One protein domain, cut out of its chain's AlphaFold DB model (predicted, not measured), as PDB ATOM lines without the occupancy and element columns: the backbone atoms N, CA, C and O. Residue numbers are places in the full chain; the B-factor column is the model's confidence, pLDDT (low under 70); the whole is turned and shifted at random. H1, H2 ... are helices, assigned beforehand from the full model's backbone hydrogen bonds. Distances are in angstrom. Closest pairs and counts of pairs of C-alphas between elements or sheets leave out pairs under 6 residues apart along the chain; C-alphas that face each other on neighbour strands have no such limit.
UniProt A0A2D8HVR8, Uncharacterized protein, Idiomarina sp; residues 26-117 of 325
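Overview. This is residues 26 to 117 of the 325 residues of an uncharacterized protein of Idiomarina sp (UniProt A0A2D8HVR8). One very long helix, H1, sticks out as an arm over residues 26 to 48, and its other end joins a small compact head made with H2, H3 and H4. In the head H4 runs beside the last part of H1 the same way, while the short helices H2 and H3 pack on H4 at steep angles; residues 110 to 117 of H4 stick out as well. The printed part has 92 residues with four named helices, in the order H1, H2, H3, H4, and no named strand; its class is all helix. It is only just extended, close to loose, with a radius of gyration of the C-alphas of 18.7 A and spans of 67 by 28 by 20 A.

Along the chain. H1, residues 26 to 66, begins at C-alpha 26 (10.829, 111.867, 211.893) and is 59.1 A long. H2 is residues 68 to 76, and H3 is residues 79 to 89. H4, residues 95 to 117, is 32.9 A long and ends at C-alpha 117 (23.846, 55.646, 246.810).

Arrangement. Residues 49 to 63 of H1 touch residues 95 to 105 of H4, closest at the C-alphas of Thr 53 and Gln 95, 5.2 A; the tilt is shallow at 34 degrees, only just short of steep. H1 and H2 only just touch, with 3 pairs of C-alphas within 8 A, and only at the corner, closest at Ala 64 and Leu 70, 5.8 A. H1 and H3 are apart. H2 touches H3 at a steep tilt of 58 degrees, closest at the C-alphas of Lys 75 and Gly 82, 5.3 A. H2 touches H4, with residues 101 to 108 of H4 alone, closest at the C-alphas of Leu 70 and Ala 105, 6.7 A. H3 touches residues 96 to 104 of H4, closest at the C-alphas of Ala 84 and Asp 97, 4.4 A; the tilt of 69 degrees is steep, only just short of about perpendicular. In H1, H3 and H4 every O i to N i+4 pair is within hydrogen-bond range; in H2 it is 4 of 5.

Size, cuts and confidence. The two C-alphas farthest apart, those of Glu 26 and Arg 116, are 67.6 A apart. Without the free stretches the body spans 27 by 22 by 18 A. The printed part has no cut, and its three links are tight. Mean pLDDT of the printed part is 74.8; residues 26 to 44, 46 to 47 and 65 are under 70.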
ATOM      1  N   GLU A  26      11.630 112.978 211.365       55.16
ATOM      2  CA  GLU A  26      10.829 111.867 211.893       55.16
ATOM      3  C   GLU A  26      11.388 110.494 211.480       55.16
ATOM      4  O   GLU A  26      11.496 109.588 212.312       55.16
ATOM      5  N   ILE A  27      11.831 110.344 210.226       52.66
ATOM      6  CA  ILE A  27      12.499 109.126 209.736       52.66
ATOM      7  C   ILE A  27      13.843 108.924 210.442       52.66
ATOM      8  O   ILE A  27      14.152 107.815 210.880       52.66
ATOM      9  N   GLN A  28      14.633 109.986 210.601       44.66
ATOM     10  CA  GLN A  28      15.919 109.928 211.290       44.66
ATOM     11  C   GLN A  28      15.749 109.623 212.784       44.66
ATOM     12  O   GLN A  28      16.473 108.788 213.321       44.66
ATOM     13  N   ALA A  29      14.760 110.226 213.446       46.72
ATOM     14  CA  ALA A  29      14.430 109.940 214.838       46.72
ATOM     15  C   ALA A  29      13.946 108.495 215.021       46.72
ATOM     16  O   ALA A  29      14.379 107.818 215.951       46.72
ATOM     17  N   SER A  30      13.126 107.986 214.099       53.06
ATOM     18  CA  SER A  30      12.667 106.591 214.109       53.06
ATOM     19  C   SER A  30      13.817 105.605 213.876       53.06
ATOM     20  O   SER A  30      13.896 104.571 214.537       53.06
ATOM     21  N   ALA A  31      14.753 105.933 212.983       46.53
ATOM     22  CA  ALA A  31      15.948 105.128 212.738       46.53
ATOM     23  C   ALA A  31      16.891 105.110 213.953       46.53
ATOM     24  O   ALA A  31      17.368 104.043 214.340       46.53
ATOM     25  N   ILE A  32      17.107 106.258 214.601       49.12
ATOM     26  CA  ILE A  32      17.919 106.368 215.823       49.12
ATOM     27  C   ILE A  32      17.243 105.649 216.997       49.12
ATOM     28  O   ILE A  32      17.921 104.962 217.754       49.12
ATOM     29  N   ALA A  33      15.918 105.734 217.131       55.16
ATOM     30  CA  ALA A  33      15.173 105.015 218.162       55.16
ATOM     31  C   ALA A  33      15.243 103.489 217.972       55.16
ATOM     32  O   ALA A  33      15.420 102.753 218.943       55.16
ATOM     33  N   ASN A  34      15.157 103.005 216.729       56.81
ATOM     34  CA  ASN A  34      15.295 101.579 216.416       56.81
ATOM     35  C   ASN A  34      16.729 101.075 216.640       56.81
ATOM     36  O   ASN A  34      16.914 100.004 217.215       56.81
ATOM     37  N   LEU A  35      17.741 101.859 216.255       44.75
ATOM     38  CA  LEU A  35      19.149 101.551 216.508       44.75
ATOM     39  C   LEU A  35      19.466 101.579 218.012       44.75
ATOM     40  O   LEU A  35      20.115 100.671 218.515       44.75
ATOM     41  N   GLY A  36      18.949 102.565 218.747       45.69
ATOM     42  CA  GLY A  36      19.082 102.658 220.201       45.69
ATOM     43  C   GLY A  36      18.446 101.473 220.928       45.69
ATOM     44  O   GLY A  36      19.043 100.948 221.862       45.69
ATOM     45  N   ARG A  37      17.289 100.988 220.457       59.94
ATOM     46  CA  ARG A  37      16.651  99.774 220.986       59.94
ATOM     47  C   ARG A  37      17.468  98.517 220.689       59.94
ATOM     48  O   ARG A  37      17.722  97.747 221.601       59.94
ATOM     49  N   GLN A  38      17.936  98.338 219.453       47.34
ATOM     50  CA  GLN A  38      18.770  97.187 219.080       47.34
ATOM     51  C   GLN A  38      20.117  97.175 219.815       47.34
ATOM     52  O   GLN A  38      20.579  96.119 220.238       47.34
ATOM     53  N   ILE A  39      20.735  98.345 219.999       43.88
ATOM     54  CA  ILE A  39      21.960  98.494 220.791       43.88
ATOM     55  C   ILE A  39      21.667  98.224 222.268       43.88
ATOM     56  O   ILE A  39      22.431  97.499 222.895       43.88
ATOM     57  N   GLY A  40      20.562  98.738 222.815       47.53
ATOM     58  CA  GLY A  40      20.132  98.475 224.192       47.53
ATOM     59  C   GLY A  40      19.907  96.987 224.459       47.53
ATOM     60  O   GLY A  40      20.537  96.422 225.349       47.53
ATOM     61  N   GLU A  41      19.114  96.321 223.617       60.81
ATOM     62  CA  GLU A  41      18.890  94.869 223.679       60.81
ATOM     63  C   GLU A  41      20.196  94.076 223.506       60.81
ATOM     64  O   GLU A  41      20.398  93.044 224.146       60.81
ATOM     65  N   GLY A  42      21.102  94.546 222.644       48.47
ATOM     66  CA  GLY A  42      22.422  93.949 222.449       48.47
ATOM     67  C   GLY A  42      23.328  94.087 223.677       48.47
ATOM     68  O   GLY A  42      24.004  93.126 224.044       48.47
ATOM     69  N   ILE A  43      23.314  95.248 224.335       58.78
ATOM     70  CA  ILE A  43      24.077  95.524 225.560       58.78
ATOM     71  C   ILE A  43      23.546  94.681 226.720       58.78
ATOM     72  O   ILE A  43      24.346  94.064 227.420       58.78
ATOM     73  N   GLU A  44      22.226  94.600 226.902       68.12
ATOM     74  CA  GLU A  44      21.609  93.768 227.944       68.12
ATOM     75  C   GLU A  44      21.946  92.287 227.749       68.12
ATOM     76  O   GLU A  44      22.437  91.639 228.675       68.12
ATOM     77  N   LYS A  45      21.788  91.755 226.528       71.44
ATOM     78  CA  LYS A  45      22.169  90.366 226.210       71.44
ATOM     79  C   LYS A  45      23.659  90.117 226.431       71.44
ATOM     80  O   LYS A  45      24.038  89.056 226.920       71.44
ATOM     81  N   TYR A  46      24.516  91.078 226.091       65.12
ATOM     82  CA  TYR A  46      25.953  90.970 226.329       65.12
ATOM     83  C   TYR A  46      26.293  90.942 227.827       65.12
ATOM     84  O   TYR A  46      27.099  90.112 228.252       65.12
ATOM     85  N   GLN A  47      25.660  91.801 228.632       68.94
ATOM     86  CA  GLN A  47      25.818  91.803 230.090       68.94
ATOM     87  C   GLN A  47      25.349  90.476 230.697       68.94
ATOM     88  O   GLN A  47      26.124  89.835 231.405       68.94
ATOM     89  N   GLN A  48      24.156  90.003 230.327       73.56
ATOM     90  CA  GLN A  48      23.620  88.712 230.771       73.56
ATOM     91  C   GLN A  48      24.545  87.548 230.396       73.56
ATOM     92  O   GLN A  48      24.859  86.701 231.231       73.56
ATOM     93  N   ASN A  49      25.050  87.512 229.161       73.50
ATOM     94  CA  ASN A  49      25.965  86.456 228.726       73.50
ATOM     95  C   ASN A  49      27.284  86.479 229.507       73.50
ATOM     96  O   ASN A  49      27.829  85.418 229.821       73.50
ATOM     97  N   LYS A  50      27.791  87.667 229.858       76.25
ATOM     98  CA  LYS A  50      28.983  87.813 230.698       76.25
ATOM     99  C   LYS A  50      28.728  87.305 232.117       76.25
ATOM    100  O   LYS A  50      29.560  86.566 232.638       76.25
ATOM    101  N   GLU A  51      27.592  87.649 232.713       75.81
ATOM    102  CA  GLU A  51      27.195  87.159 234.037       75.81
ATOM    103  C   GLU A  51      27.054  85.635 234.059       75.81
ATOM    104  O   GLU A  51      27.660  84.983 234.907       75.81
ATOM    105  N   VAL A  52      26.351  85.046 233.085       75.31
ATOM    106  CA  VAL A  52      26.199  83.585 232.953       75.31
ATOM    107  C   VAL A  52      27.554  82.895 232.793       75.31
ATOM    108  O   VAL A  52      27.790  81.846 233.387       75.31
ATOM    109  N   THR A  53      28.463  83.487 232.016       79.75
ATOM    110  CA  THR A  53      29.813  82.942 231.815       79.75
ATOM    111  C   THR A  53      30.630  82.999 233.108       79.75
ATOM    112  O   THR A  53      31.262  82.011 233.470       79.75
ATOM    113  N   LEU A  54      30.598  84.119 233.835       76.56
ATOM    114  CA  LEU A  54      31.296  84.261 235.118       76.56
ATOM    115  C   LEU A  54      30.735  83.308 236.178       76.56
ATOM    116  O   LEU A  54      31.503  82.611 236.836       76.56
ATOM    117  N   ALA A  55      29.410  83.233 236.306       77.06
ATOM    118  CA  ALA A  55      28.747  82.312 237.223       77.06
ATOM    119  C   ALA A  55      29.055  80.849 236.873       77.06
ATOM    120  O   ALA A  55      29.316  80.037 237.760       77.06
ATOM    121  N   GLY A  56      29.077  80.514 235.581       72.75
ATOM    122  CA  GLY A  56      29.444  79.186 235.106       72.75
ATOM    123  C   GLY A  56      30.893  78.818 235.433       72.75
ATOM    124  O   GLY A  56      31.138  77.714 235.907       72.75
ATOM    125  N   LEU A  57      31.845  79.737 235.259       76.12
ATOM    126  CA  LEU A  57      33.245  79.504 235.631       76.12
ATOM    127  C   LEU A  57      33.427  79.355 237.137       76.12
ATOM    128  O   LEU A  57      34.088  78.417 237.564       76.12
ATOM    129  N   ALA A  58      32.800  80.223 237.935       75.06
ATOM    130  CA  ALA A  58      32.837  80.119 239.391       75.06
ATOM    131  C   ALA A  58      32.236  78.787 239.875       75.06
ATOM    132  O   ALA A  58      32.776  78.145 240.772       75.06
ATOM    133  N   SER A  59      31.144  78.338 239.246       74.62
ATOM    134  CA  SER A  59      30.546  77.028 239.512       74.62
ATOM    135  C   SER A  59      31.490  75.883 239.133       74.62
ATOM    136  O   SER A  59      31.694  74.969 239.928       74.62
ATOM    137  N   LEU A  60      32.122  75.954 237.955       76.75
ATOM    138  CA  LEU A  60      33.076  74.946 237.489       76.75
ATOM    139  C   LEU A  60      34.307  74.865 238.402       76.75
ATOM    140  O   LEU A  60      34.753  73.767 238.723       76.75
ATOM    141  N   GLU A  61      34.830  76.006 238.847       74.69
ATOM    142  CA  GLU A  61      35.946  76.091 239.791       74.69
ATOM    143  C   GLU A  61      35.557  75.517 241.157       74.69
ATOM    144  O   GLU A  61      36.279  74.681 241.697       74.69
ATOM    145  N   GLY A  62      34.381  75.876 241.680       70.75
ATOM    146  CA  GLY A  62      33.862  75.314 242.926       70.75
ATOM    147  C   GLY A  62      33.670  73.797 242.856       70.75
ATOM    148  O   GLY A  62      34.052  73.079 243.779       70.75
ATOM    149  N   GLN A  63      33.133  73.287 241.744       72.56
ATOM    150  CA  GLN A  63      32.960  71.850 241.520       72.56
ATOM    151  C   GLN A  63      34.303  71.125 241.355       72.56
ATOM    152  O   GLN A  63      34.480  70.049 241.921       72.56
ATOM    153  N   ALA A  64      35.261  71.708 240.632       73.62
ATOM    154  CA  ALA A  64      36.597  71.139 240.457       73.62
ATOM    155  C   ALA A  64      37.421  71.154 241.756       73.62
ATOM    156  O   ALA A  64      38.215  70.243 241.988       73.62
ATOM    157  N   ALA A  65      37.214  72.153 242.617       69.44
ATOM    158  CA  ALA A  65      37.809  72.204 243.949       69.44
ATOM    159  C   ALA A  65      37.195  71.158 244.896       69.44
ATOM    160  O   ALA A  65      37.910  70.565 245.702       69.44
ATOM    161  N   ALA A  66      35.883  70.919 244.794       70.81
ATOM    162  CA  ALA A  66      35.180  69.923 245.601       70.81
ATOM    163  C   ALA A  66      35.489  68.477 245.172       70.81
ATOM    164  O   ALA A  66      35.541  67.588 246.024       70.81
ATOM    165  N   ASP A  67      35.699  68.236 243.875       74.31
ATOM    166  CA  ASP A  67      36.049  66.923 243.332       74.31
ATOM    167  C   ASP A  67      37.213  67.019 242.325       74.31
ATOM    168  O   ASP A  67      37.000  67.282 241.137       74.31
ATOM    169  N   PRO A  68      38.456  66.728 242.752       75.94
ATOM    170  CA  PRO A  68      39.620  66.722 241.866       75.94
ATOM    171  C   PRO A  68      39.523  65.727 240.697       75.94
ATOM    172  O   PRO A  68      40.210  65.892 239.684       75.94
ATOM    173  N   THR A  69      38.680  64.690 240.794       85.56
ATOM    174  CA  THR A  69      38.493  63.714 239.706       85.56
ATOM    175  C   THR A  69      37.733  64.309 238.524       85.56
ATOM    176  O   THR A  69      37.930  63.868 237.389       85.56
ATOM    177  N   LEU A  70      36.944  65.363 238.760       79.88
ATOM    178  CA  LEU A  70      36.199  66.076 237.728       79.88
ATOM    179  C   LEU A  70      37.126  66.697 236.677       79.88
ATOM    180  O   LEU A  70      36.821  66.649 235.489       79.88
ATOM    181  N   VAL A  71      38.278  67.238 237.085       81.75
ATOM    182  CA  VAL A  71      39.270  67.818 236.160       81.75
ATOM    183  C   VAL A  71      39.775  66.760 235.182       81.75
ATOM    184  O   VAL A  71      39.828  66.986 233.973       81.75
ATOM    185  N   SER A  72      40.094  65.574 235.695       82.75
ATOM    186  CA  SER A  72      40.514  64.438 234.874       82.75
ATOM    187  C   SER A  72      39.384  63.960 233.962       82.75
ATOM    188  O   SER A  72      39.617  63.693 232.785       82.75
ATOM    189  N   ALA A  73      38.150  63.901 234.470       81.19
ATOM    190  CA  ALA A  73      36.980  63.532 233.680       81.19
ATOM    191  C   ALA A  73      36.719  64.528 232.536       81.19
ATOM    192  O   ALA A  73      36.482  64.101 231.412       81.19
ATOM    193  N   LEU A  74      36.837  65.836 232.781       84.00
ATOM    194  CA  LEU A  74      36.692  66.886 231.765       84.00
ATOM    195  C   LEU A  74      37.772  66.800 230.679       84.00
ATOM    196  O   LEU A  74      37.459  66.934 229.495       84.00
ATOM    197  N   LYS A  75      39.026  66.519 231.060       82.75
ATOM    198  CA  LYS A  75      40.130  66.291 230.109       82.75
ATOM    199  C   LYS A  75      39.903  65.044 229.251       82.75
ATOM    200  O   LYS A  75      40.182  65.065 228.054       82.75
ATOM    201  N   ASN A  76      39.356  63.989 229.851       85.44
ATOM    202  CA  ASN A  76      39.185  62.684 229.213       85.44
ATOM    203  C   ASN A  76      37.828  62.494 228.512       85.44
ATOM    204  O   ASN A  76      37.683  61.546 227.747       85.44
ATOM    205  N   ALA A  77      36.849  63.381 228.728       80.25
ATOM    206  CA  ALA A  77      35.511  63.293 228.132       80.25
ATOM    207  C   ALA A  77      35.530  63.303 226.593       80.25
ATOM    208  O   ALA A  77      34.589  62.829 225.957       80.25
ATOM    209  N   GLY A  78      36.596  63.841 225.987       80.25
ATOM    210  CA  GLY A  78      36.714  63.974 224.539       80.25
ATOM    211  C   GLY A  78      35.612  64.859 223.941       80.25
ATOM    212  O   GLY A  78      34.919  65.596 224.645       80.25
ATOM    213  N   GLY A  79      35.469  64.824 222.614       90.56
ATOM    214  CA  GLY A  79      34.388  65.521 221.910       90.56
ATOM    215  C   GLY A  79      34.316  67.028 222.193       90.56
ATOM    216  O   GLY A  79      35.336  67.711 222.304       90.56
ATOM    217  N   ASP A  80      33.094  67.553 222.282       90.38
ATOM    218  CA  ASP A  80      32.849  68.982 222.507       90.38
ATOM    219  C   ASP A  80      33.185  69.424 223.936       90.38
ATOM    220  O   ASP A  80      33.658  70.543 224.122       90.38
ATOM    221  N   VAL A  81      33.022  68.541 224.928       86.56
ATOM    222  CA  VAL A  81      33.321  68.828 226.342       86.56
ATOM    223  C   VAL A  81      34.822  69.014 226.553       86.56
ATOM    224  O   VAL A  81      35.236  70.038 227.092       86.56
ATOM    225  N   GLY A  82      35.653  68.088 226.062       86.62
ATOM    226  CA  GLY A  82      37.110  68.204 226.176       86.62
ATOM    227  C   GLY A  82      37.662  69.418 225.419       86.62
ATOM    228  O   GLY A  82      38.523  70.137 225.925       86.62
ATOM    229  N   LYS A  83      37.113  69.721 224.231       93.56
ATOM    230  CA  LYS A  83      37.475  70.927 223.460       93.56
ATOM    231  C   LYS A  83      37.038  72.224 224.140       93.56
ATOM    232  O   LYS A  83      37.730  73.233 224.012       93.56
ATOM    233  N   ALA A  84      35.870  72.234 224.780       87.69
ATOM    234  CA  ALA A  84      35.386  73.370 225.557       87.69
ATOM    235  C   ALA A  84      36.275  73.596 226.786       87.69
ATOM    236  O   ALA A  84      36.728  74.715 227.011       87.69
ATOM    237  N   TYR A  85      36.619  72.527 227.503       87.12
ATOM    238  CA  TYR A  85      37.496  72.593 228.668       87.12
ATOM    239  C   TYR A  85      38.910  73.080 228.321       87.12
ATOM    240  O   TYR A  85      39.411  73.997 228.966       87.12
ATOM    241  N   ALA A  86      39.524  72.570 227.249       89.62
ATOM    242  CA  ALA A  86      40.835  73.043 226.795       89.62
ATOM    243  C   ALA A  86      40.826  74.540 226.420       89.62
ATOM    244  O   ALA A  86      41.784  75.268 226.685       89.62
ATOM    245  N   ARG A  87      39.722  75.028 225.833       89.38
ATOM    246  CA  ARG A  87      39.538  76.457 225.542       89.38
ATOM    247  C   ARG A  87      39.417  77.293 226.815       89.38
ATOM    248  O   ARG A  87      40.009  78.370 226.866       89.38
ATOM    249  N   ILE A  88      38.749  76.772 227.845       86.50
ATOM    250  CA  ILE A  88      38.691  77.390 229.178       86.50
ATOM    251  C   ILE A  88      40.080  77.443 229.824       86.50
ATOM    252  O   ILE A  88      40.491  78.523 230.237       86.50
ATOM    253  N   GLU A  89      40.841  76.343 229.824       84.31
ATOM    254  CA  GLU A  89      42.219  76.315 230.353       84.31
ATOM    255  C   GLU A  89      43.139  77.313 229.626       84.31
ATOM    256  O   GLU A  89      43.968  77.966 230.253       84.31
ATOM    257  N   SER A  90      42.976  77.473 228.308       87.81
ATOM    258  CA  SER A  90      43.765  78.424 227.510       87.81
ATOM    259  C   SER A  90      43.331  79.893 227.645       87.81
ATOM    260  O   SER A  90      43.969  80.770 227.063       87.81
ATOM    261  N   GLY A  91      42.233  80.176 228.355       79.94
ATOM    262  CA  GLY A  91      41.663  81.521 228.484       79.94
ATOM    263  C   GLY A  91      40.937  82.050 227.236       79.94
ATOM    264  O   GLY A  91      40.517  83.204 227.227       79.94
ATOM    265  N   ASN A  92      40.756  81.231 226.192       90.25
ATOM    266  CA  ASN A  92      40.087  81.592 224.935       90.25
ATOM    267  C   ASN A  92      38.728  80.882 224.792       90.25
ATOM    268  O   ASN A  92      38.491  80.118 223.852       90.25
ATOM    269  N   TYR A  93      37.853  81.085 225.773       87.06
ATOM    270  CA  TYR A  93      36.546  80.435 225.863       87.06
ATOM    271  C   TYR A  93      35.402  81.387 225.513       87.06
ATOM    272  O   TYR A  93      35.500  82.607 225.651       87.06
ATOM    273  N   ASN A  94      34.272  80.812 225.105       88.12
ATOM    274  CA  ASN A  94      33.002  81.522 224.989       88.12
ATOM    275  C   ASN A  94      31.957  80.965 225.974       88.12
ATOM    276  O   ASN A  94      32.177  79.961 226.651       88.12
ATOM    277  N   GLN A  95      30.790  81.609 226.045       87.06
ATOM    278  CA  GLN A  95      29.692  81.193 226.926       87.06
ATOM    279  C   GLN A  95      29.268  79.734 226.702       87.06
ATOM    280  O   GLN A  95      28.992  79.013 227.658       87.06
ATOM    281  N   ARG A  96      29.222  79.285 225.443       89.75
ATOM    282  CA  ARG A  96      28.843  77.910 225.102       89.75
ATOM    283  C   ARG A  96      29.836  76.907 225.677       89.75
ATOM    284  O   ARG A  96      29.406  75.861 226.152       89.75
ATOM    285  N   ASP A  97      31.126  77.221 225.652       86.25
ATOM    286  CA  ASP A  97      32.163  76.355 226.208       86.25
ATOM    287  C   ASP A  97      31.962  76.184 227.712       86.25
ATOM    288  O   ASP A  97      31.866  75.053 228.185       86.25
ATOM    289  N   VAL A  98      31.764  77.296 228.429       84.12
ATOM    290  CA  VAL A  98      31.504  77.286 229.875       84.12
ATOM    291  C   VAL A  98      30.253  76.475 230.206       84.12
ATOM    292  O   VAL A  98      30.325  75.574 231.040       84.12
ATOM    293  N   LEU A  99      29.137  76.722 229.513       84.50
ATOM    294  CA  LEU A  99      27.884  75.983 229.712       84.50
ATOM    295  C   LEU A  99      28.023  74.484 229.419       84.50
ATOM    296  O   LEU A  99      27.441  73.654 230.114       84.50
ATOM    297  N   THR A 100      28.804  74.128 228.400       83.62
ATOM    298  CA  THR A 100      29.046  72.725 228.039       83.62
ATOM    299  C   THR A 100      29.816  72.014 229.152       83.62
ATOM    300  O   THR A 100      29.433  70.921 229.573       83.62
ATOM    301  N   THR A 101      30.866  72.644 229.683       77.00
ATOM    302  CA  THR A 101      31.652  72.076 230.788       77.00
ATOM    303  C   THR A 101      30.900  72.033 232.117       77.00
ATOM    304  O   THR A 101      31.011  71.036 232.824       77.00
ATOM    305  N   THR A 102      30.101  73.049 232.459       79.62
ATOM    306  CA  THR A 102      29.311  73.048 233.706       79.62
ATOM    307  C   THR A 102      28.160  72.049 233.659       79.62
ATOM    308  O   THR A 102      27.872  71.392 234.663       79.62
ATOM    309  N   GLY A 103      27.527  71.879 232.493       79.75
ATOM    310  CA  GLY A 103      26.521  70.841 232.270       79.75
ATOM    311  C   GLY A 103      27.104  69.441 232.461       79.75
ATOM    312  O   GLY A 103      26.542  68.636 233.204       79.75
ATOM    313  N   PHE A 104      28.276  69.178 231.874       86.31
ATOM    314  CA  PHE A 104      28.994  67.920 232.078       86.31
ATOM    315  C   PHE A 104      29.363  67.699 233.550       86.31
ATOM    316  O   PHE A 104      29.098  66.632 234.096       86.31
ATOM    317  N   ALA A 105      29.933  68.709 234.209       78.75
ATOM    318  CA  ALA A 105      30.348  68.611 235.603       78.75
ATOM    319  C   ALA A 105      29.178  68.322 236.556       78.75
ATOM    320  O   ALA A 105      29.302  67.522 237.486       78.75
ATOM    321  N   SER A 106      28.014  68.911 236.288       78.50
ATOM    322  CA  SER A 106      26.790  68.646 237.048       78.50
ATOM    323  C   SER A 106      26.300  67.205 236.851       78.50
ATOM    324  O   SER A 106      25.998  66.525 237.832       78.50
ATOM    325  N   ALA A 107      26.291  66.709 235.609       79.75
ATOM    326  CA  ALA A 107      25.910  65.329 235.302       79.75
ATOM    327  C   ALA A 107      26.882  64.303 235.916       79.75
ATOM    328  O   ALA A 107      26.445  63.301 236.479       79.75
ATOM    329  N   TYR A 108      28.188  64.578 235.876       80.88
ATOM    330  CA  TYR A 108      29.217  63.731 236.483       80.88
ATOM    331  C   TYR A 108      29.035  63.612 238.003       80.88
ATOM    332  O   TYR A 108      29.023  62.506 238.545       80.88
ATOM    333  N   ASN A 109      28.821  64.739 238.689       77.69
ATOM    334  CA  ASN A 109      28.567  64.746 240.131       77.69
ATOM    335  C   ASN A 109      27.294  63.973 240.494       77.69
ATOM    336  O   ASN A 109      27.299  63.188 241.445       77.69
ATOM    337  N   GLN A 110      26.221  64.143 239.720       80.44
ATOM    338  CA  GLN A 110      24.983  63.393 239.923       80.44
ATOM    339  C   GLN A 110      25.199  61.886 239.723       80.44
ATOM    340  O   GLN A 110      24.744  61.081 240.535       80.44
ATOM    341  N   GLN A 111      25.942  61.489 238.688       83.38
ATOM    342  CA  GLN A 111      26.277  60.087 238.447       83.38
ATOM    343  C   GLN A 111      27.091  59.492 239.604       83.38
ATOM    344  O   GLN A 111      26.792  58.388 240.055       83.38
ATOM    345  N   GLN A 112      28.081  60.221 240.126       82.25
ATOM    346  CA  GLN A 112      28.870  59.788 241.284       82.25
ATOM    347  C   GLN A 112      28.011  59.615 242.540       82.25
ATOM    348  O   GLN A 112      28.158  58.629 243.264       82.25
ATOM    349  N   GLN A 113      27.087  60.542 242.792       83.25
ATOM    350  CA  GLN A 113      26.147  60.429 243.908       83.25
ATOM    351  C   GLN A 113      25.241  59.207 243.759       83.25
ATOM    352  O   GLN A 113      25.096  58.450 244.717       83.25
ATOM    353  N   ASN A 114      24.715  58.966 242.557       78.31
ATOM    354  CA  ASN A 114      23.895  57.791 242.274       78.31
ATOM    355  C   ASN A 114      24.690  56.496 242.480       78.31
ATOM    356  O   ASN A 114      24.203  55.588 243.145       78.31
ATOM    357  N   MET A 115      25.939  56.421 242.004       83.00
ATOM    358  CA  MET A 115      26.788  55.242 242.214       83.00
ATOM    359  C   MET A 115      27.074  54.988 243.698       83.00
ATOM    360  O   MET A 115      26.994  53.846 244.145       83.00
ATOM    361  N   ARG A 116      27.366  56.031 244.486       86.75
ATOM    362  CA  ARG A 116      27.564  55.893 245.940       86.75
ATOM    363  C   ARG A 116      26.283  55.460 246.646       86.75
ATOM    364  O   ARG A 116      26.340  54.597 247.517       86.75
ATOM    365  N   ALA A 117      25.142  56.028 246.264       82.94
ATOM    366  CA  ALA A 117      23.846  55.646 246.810       82.94
ATOM    367  C   ALA A 117      23.535  54.172 246.515       82.94
ATOM    368  O   ALA A 117      23.230  53.427 247.442       82.94
TER     369      ALA A 117